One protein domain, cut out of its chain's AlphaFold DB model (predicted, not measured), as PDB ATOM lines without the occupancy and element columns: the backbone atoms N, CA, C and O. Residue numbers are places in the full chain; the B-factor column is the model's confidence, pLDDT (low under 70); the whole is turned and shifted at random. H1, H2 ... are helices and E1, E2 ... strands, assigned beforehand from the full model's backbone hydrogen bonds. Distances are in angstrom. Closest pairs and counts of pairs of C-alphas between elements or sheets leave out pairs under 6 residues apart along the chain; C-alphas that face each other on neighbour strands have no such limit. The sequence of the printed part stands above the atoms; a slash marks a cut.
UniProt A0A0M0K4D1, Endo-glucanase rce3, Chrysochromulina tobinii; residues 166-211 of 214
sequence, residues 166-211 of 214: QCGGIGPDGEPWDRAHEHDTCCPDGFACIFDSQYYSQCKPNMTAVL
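This is residues 166 to 211 of the 214 residues of the protein "Endo-glucanase rce3" of Chrysochromulina tobinii (UniProt A0A0M0K4D1). A small sheet of three short strands, the hairpin of E2 and E3 with E1 beside E3, has a long unnamed stretch looping out beyond the end of E1 and coming back to the start of E2. At the opposite end of the long axis, the single-turn helix H1 follows E3 as a short tail. The printed part has 46 residues with three named strands and one named helix, along the chain E1, E2, E3, H1; the sheet's order is E1 - E3 - E2, all antiparallel. The class is mixed, with under half of the residues in named elements. The whole is only just compact, close to loose, with a radius of gyration of the C-alphas of 11.2 A, and is elongated, spanning 36 by 19 by 11 A.

Edge strand E1, residues 166 to 169, is antiparallel to inner strand E3, residues 200 to 205, at 145 degrees; C-alphas 169 and 200 face each other at 4.3 A, and N 167 and O 201 are within hydrogen-bond range at 2.9 A. Edge strand E2, residues 191 to 195, forms a hairpin with E3 at 148 degrees; C-alphas 205 and 191 face each other at 4.3 A, and N 192 and O 204 are 2.8 A apart. The closest C-alphas of E1 and E2 are those of Cys 167 and Cys 193, 5.8 A apart. H1, residues 207 to 210, only grazes the sheet with its residues 207 to 209; it is too short for an O i to N i+4 pair, and its one O i to N i+3 pair is within range.

E1 begins at C-alpha 166, (24.879, 50.116, 90.115), and is 8.0 A long. E2 is 12.6 A and E3 16.3 A long. H1, 5.8 A long, ends at C-alpha 210, (14.414, 38.535, 73.132).

The C-alphas of Asp 173 and Leu 211 are the two farthest apart, at 37.0 A. The printed part has no cut. The link from E1 to E2, 21 residues, is long. Residues 207 to 211 have pLDDT under 70.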
ATOM      1  N   GLN A 166      25.952  50.244  89.136       93.94
ATOM      2  CA  GLN A 166      24.879  50.116  90.115       93.94
ATOM      3  C   GLN A 166      23.635  50.870  89.627       93.94
ATOM      4  O   GLN A 166      23.744  51.934  89.026       93.94
ATOM      5  N   CYS A 167      22.461  50.298  89.868       94.31
ATOM      6  CA  CYS A 167      21.165  50.865  89.485       94.31
ATOM      7  C   CYS A 167      20.107  50.725  90.586       94.31
ATOM      8  O   CYS A 167      18.922  50.950  90.360       94.31
ATOM      9  N   GLY A 168      20.524  50.311  91.779       94.19
ATOM     10  CA  GLY A 168      19.649  50.127  92.922       94.19
ATOM     11  C   GLY A 168      20.411  49.609  94.135       94.19
ATOM     12  O   GLY A 168      21.597  49.271  94.055       94.19
ATOM     13  N   GLY A 169      19.706  49.527  95.258       93.75
ATOM     14  CA  GLY A 169      20.265  49.128  96.544       93.75
ATOM     15  C   GLY A 169      20.606  50.327  97.423       93.75
ATOM     16  O   GLY A 169      19.868  51.310  97.435       93.75
ATOM     17  N   ILE A 170      21.706  50.233  98.166       92.88
ATOM     18  CA  ILE A 170      22.151  51.238  99.135       92.88
ATOM     19  C   ILE A 170      23.587  51.625  98.773       92.88
ATOM     20  O   ILE A 170      24.417  50.754  98.506       92.88
ATOM     21  N   GLY A 171      23.861  52.925  98.720       85.19
ATOM     22  CA  GLY A 171      25.164  53.488  98.402       85.19
ATOM     23  C   GLY A 171      26.211  53.254  99.501       85.19
ATOM     24  O   GLY A 171      25.892  52.808 100.608       85.19
ATOM     25  N   PRO A 172      27.494  53.555  99.224       83.81
ATOM     26  CA  PRO A 172      28.574  53.443 100.209       83.81
ATOM     27  C   PRO A 172      28.400  54.344 101.442       83.81
ATOM     28  O   PRO A 172      28.985  54.078 102.490       83.81
ATOM     29  N   ASP A 173      27.624  55.413 101.303       87.81
ATOM     30  CA  ASP A 173      27.226  56.361 102.345       87.81
ATOM     31  C   ASP A 173      26.059  55.862 103.213       87.81
ATOM     32  O   ASP A 173      25.774  56.453 104.254       87.81
ATOM     33  N   GLY A 174      25.433  54.743 102.839       91.00
ATOM     34  CA  GLY A 174      24.266  54.191 103.520       91.00
ATOM     35  C   GLY A 174      22.935  54.751 103.019       91.00
ATOM     36  O   GLY A 174      21.898  54.328 103.535       91.00
ATOM     37  N   GLU A 175      22.944  55.635 102.020       93.06
ATOM     38  CA  GLU A 175      21.724  56.210 101.455       93.06
ATOM     39  C   GLU A 175      21.138  55.324 100.345       93.06
ATOM     40  O   GLU A 175      21.865  54.576  99.681       93.06
ATOM     41  N   PRO A 176      19.813  55.344 100.122       93.25
ATOM     42  CA  PRO A 176      19.206  54.623  99.012       93.25
ATOM     43  C   PRO A 176      19.763  55.086  97.660       93.25
ATOM     44  O   PRO A 176      19.899  56.279  97.398       93.25
ATOM     45  N   TRP A 177      20.017  54.136  96.761       91.31
ATOM     46  CA  TRP A 177      20.376  54.440  95.376       91.31
ATOM     47  C   TRP A 177      19.129  54.911  94.619       91.31
ATOM     48  O   TRP A 177      18.443  54.111  93.981       91.31
ATOM     49  N   ASP A 178      18.792  56.194  94.743       90.75
ATOM     50  CA  ASP A 178      17.628  56.803  94.106       90.75
ATOM     51  C   ASP A 178      17.845  58.265  93.682       90.75
ATOM     52  O   ASP A 178      18.858  58.903  93.974       90.75
ATOM     53  N   ARG A 179      16.852  58.812  92.972       87.31
ATOM     54  CA  ARG A 179      16.920  60.158  92.394       87.31
ATOM     55  C   ARG A 179      16.957  61.264  93.450       87.31
ATOM     56  O   ARG A 179      17.422  62.358  93.140       87.31
ATOM     57  N   ALA A 180      16.459  61.013  94.662       90.62
ATOM     58  CA  ALA A 180      16.535  61.992  95.745       90.62
ATOM     59  C   ALA A 180      17.979  62.168  96.241       90.62
ATOM     60  O   ALA A 180      18.318  63.246  96.724       90.62
ATOM     61  N   HIS A 181      18.820  61.152  96.034       90.94
ATOM     62  CA  HIS A 181      20.243  61.128  96.373       90.94
ATOM     63  C   HIS A 181      21.136  61.175  95.124       90.94
ATOM     64  O   HIS A 181      22.243  60.653  95.122       90.94
ATOM     65  N   GLU A 182      20.657  61.807  94.045       87.56
ATOM     66  CA  GLU A 182      21.434  62.043  92.816       87.56
ATOM     67  C   GLU A 182      21.875  60.758  92.080       87.56
ATOM     68  O   GLU A 182      22.839  60.759  91.312       87.56
ATOM     69  N   HIS A 183      21.125  59.665  92.253       88.31
ATOM     70  CA  HIS A 183      21.353  58.394  91.571       88.31
ATOM     71  C   HIS A 183      20.178  57.999  90.673       88.31
ATOM     72  O   HIS A 183      19.005  58.140  91.019       88.31
ATOM     73  N   ASP A 184      20.468  57.454  89.496       89.62
ATOM     74  CA  ASP A 184      19.422  56.898  88.643       89.62
ATOM     75  C   ASP A 184      19.103  55.452  89.053       89.62
ATOM     76  O   ASP A 184      19.994  54.674  89.381       89.62
ATOM     77  N   THR A 185      17.833  55.048  89.000       90.75
ATOM     78  CA  THR A 185      17.393  53.657  89.276       90.75
ATOM     79  C   THR A 185      17.144  52.833  88.011       90.75
ATOM     80  O   THR A 185      16.683  51.693  88.054       90.75
ATOM     81  N   CYS A 186      17.405  53.430  86.855       89.88
ATOM     82  CA  CYS A 186      17.235  52.830  85.540       89.88
ATOM     83  C   CYS A 186      18.561  52.243  85.029       89.88
ATOM     84  O   CYS A 186      19.585  52.280  85.711       89.88
ATOM     85  N   CYS A 187      18.567  51.761  83.787       90.88
ATOM     86  CA  CYS A 187      19.789  51.447  83.053       90.88
ATOM     87  C   CYS A 187      19.751  52.067  81.653       90.88
ATOM     88  O   CYS A 187      18.657  52.358  81.162       90.88
ATOM     89  N   PRO A 188      20.916  52.293  81.022       88.25
ATOM     90  CA  PRO A 188      20.976  52.774  79.646       88.25
ATOM     91  C   PRO A 188      20.335  51.775  78.676       88.25
ATOM     92  O   PRO A 188      20.162  50.598  79.004       88.25
ATOM     93  N   ASP A 189      20.002  52.239  77.472       81.56
ATOM     94  CA  ASP A 189      19.321  51.427  76.462       81.56
ATOM     95  C   ASP A 189      20.014  50.081  76.220       81.56
ATOM     96  O   ASP A 189      21.238  49.979  76.129       81.56
ATOM     97  N   GLY A 190      19.208  49.022  76.124       82.19
ATOM     98  CA  GLY A 190      19.700  47.649  75.998       82.19
ATOM     99  C   GLY A 190      20.116  46.994  77.318       82.19
ATOM    100  O   GLY A 190      20.446  45.810  77.310       82.19
ATOM    101  N   PHE A 191      20.053  47.698  78.451       89.50
ATOM    102  CA  PHE A 191      20.341  47.159  79.781       89.50
ATOM    103  C   PHE A 191      19.102  47.202  80.679       89.50
ATOM    104  O   PHE A 191      18.238  48.065  80.558       89.50
ATOM    105  N   ALA A 192      19.015  46.249  81.602       90.88
ATOM    106  CA  ALA A 192      17.995  46.188  82.637       90.88
ATOM    107  C   ALA A 192      18.660  46.196  84.011       90.88
ATOM    108  O   ALA A 192      19.735  45.614  84.190       90.88
ATOM    109  N   CYS A 193      18.012  46.837  84.985       93.06
ATOM    110  CA  CYS A 193      18.479  46.799  86.361       93.06
ATOM    111  C   CYS A 193      18.135  45.440  86.969       93.06
ATOM    112  O   CYS A 193      16.970  45.139  87.227       93.06
ATOM    113  N   ILE A 194      19.147  44.596  87.153       94.19
ATOM    114  CA  ILE A 194      18.978  43.258  87.706       94.19
ATOM    115  C   ILE A 194      19.241  43.318  89.203       94.19
ATOM    116  O   ILE A 194      20.354  43.633  89.634       94.19
ATOM    117  N   PHE A 195      18.208  42.995  89.981       93.81
ATOM    118  CA  PHE A 195      18.327  42.848  91.424       93.81
ATOM    119  C   PHE A 195      19.372  41.785  91.765       93.81
ATOM    120  O   PHE A 195      19.329  40.673  91.235       93.81
ATOM    121  N   ASP A 196      20.285  42.132  92.664       93.38
ATOM    122  CA  ASP A 196      21.284  41.208  93.202       93.38
ATOM    123  C   ASP A 196      21.102  41.065  94.720       93.38
ATOM    124  O   ASP A 196      20.942  39.966  95.248       93.38
ATOM    125  N   SER A 197      21.013  42.187  95.432       94.31
ATOM    126  CA  SER A 197      20.704  42.236  96.859       94.31
ATOM    127  C   SER A 197      20.056  43.566  97.258       94.31
ATOM    128  O   SER A 197      19.924  44.487  96.457       94.31
ATOM    129  N   GLN A 198      19.709  43.706  98.540       92.56
ATOM    130  CA  GLN A 198      19.240  44.984  99.091       92.56
ATOM    131  C   GLN A 198      20.291  46.106  99.040       92.56
ATOM    132  O   GLN A 198      19.930  47.272  99.121       92.56
ATOM    133  N   TYR A 199      21.580  45.768  98.925       93.00
ATOM    134  CA  TYR A 199      22.667  46.747  98.872       93.00
ATOM    135  C   TYR A 199      23.077  47.085  97.443       93.00
ATOM    136  O   TYR A 199      23.665  48.131  97.211       93.00
ATOM    137  N   TYR A 200      22.764  46.221  96.479       93.31
ATOM    138  CA  TYR A 200      23.288  46.349  95.129       93.31
ATOM    139  C   TYR A 200      22.327  45.747  94.111       93.31
ATOM    140  O   TYR A 200      21.843  44.630  94.266       93.31
ATOM    141  N   SER A 201      22.063  46.485  93.046       95.12
ATOM    142  CA  SER A 201      21.472  45.977  91.809       95.12
ATOM    143  C   SER A 201      22.326  46.472  90.655       95.12
ATOM    144  O   SER A 201      22.857  47.581  90.727       95.12
ATOM    145  N   GLN A 202      22.476  45.666  89.607       94.75
ATOM    146  CA  GLN A 202      23.414  45.951  88.524       94.75
ATOM    147  C   GLN A 202      22.717  46.052  87.177       94.75
ATOM    148  O   GLN A 202      21.920  45.182  86.819       94.75
ATOM    149  N   CYS A 203      23.100  47.047  86.382       93.75
ATOM    150  CA  CYS A 203      22.733  47.093  84.976       93.75
ATOM    151  C   CYS A 203      23.351  45.917  84.221       93.75
ATOM    152  O   CYS A 203      24.563  45.843  84.070       93.75
ATOM    153  N   LYS A 204      22.542  45.005  83.688       91.44
ATOM    154  CA  LYS A 204      23.026  43.916  82.825       91.44
ATOM    155  C   LYS A 204      22.320  43.970  81.473       91.44
ATOM    156  O   LYS A 204      21.198  44.475  81.426       91.44
ATOM    157  N   PRO A 205      22.936  43.464  80.391       87.62
ATOM    158  CA  PRO A 205      22.287  43.399  79.090       87.62
ATOM    159  C   PRO A 205      20.904  42.758  79.215       87.62
ATOM    160  O   PRO A 205      20.744  41.686  79.809       87.62
ATOM    161  N   ASN A 206      19.895  43.451  78.705       77.75
ATOM    162  CA  ASN A 206      18.505  43.054  78.817       77.75
ATOM    163  C   ASN A 206      18.220  41.902  77.845       77.75
ATOM    164  O   ASN A 206      17.836  42.119  76.700       77.75
ATOM    165  N   MET A 207      18.372  40.661  78.313       62.38
ATOM    166  CA  MET A 207      18.035  39.457  77.535       62.38
ATOM    167  C   MET A 207      16.523  39.317  77.268       62.38
ATOM    168  O   MET A 207      16.107  38.471  76.483       62.38
ATOM    169  N   THR A 208      15.680  40.136  77.906       48.94
ATOM    170  CA  THR A 208      14.210  40.076  77.814       48.94
ATOM    171  C   THR A 208      13.637  40.838  76.618       48.94
ATOM    172  O   THR A 208      12.498  40.579  76.239       48.94
ATOM    173  N   ALA A 209      14.434  41.666  75.930       42.09
ATOM    174  CA  ALA A 209      14.087  42.130  74.579       42.09
ATOM    175  C   ALA A 209      13.985  40.966  73.563       42.09
ATOM    176  O   ALA A 209      13.433  41.140  72.480       42.09
ATOM    177  N   VAL A 210      14.463  39.769  73.933       42.47
ATOM    178  CA  VAL A 210      14.414  38.535  73.132       42.47
ATOM    179  C   VAL A 210      13.193  37.654  73.480       42.47
ATOM    180  O   VAL A 210      12.903  36.696  72.765       42.47
ATOM    181  N   LEU A 211      12.445  37.936  74.563       35.44
ATOM    182  CA  LEU A 211      11.409  37.021  75.085       35.44
ATOM    183  C   LEU A 211       9.959  37.542  75.047       35.44
ATOM    184  O   LEU A 211       9.049  36.725  75.136       35.44
TER     185      LEU A 211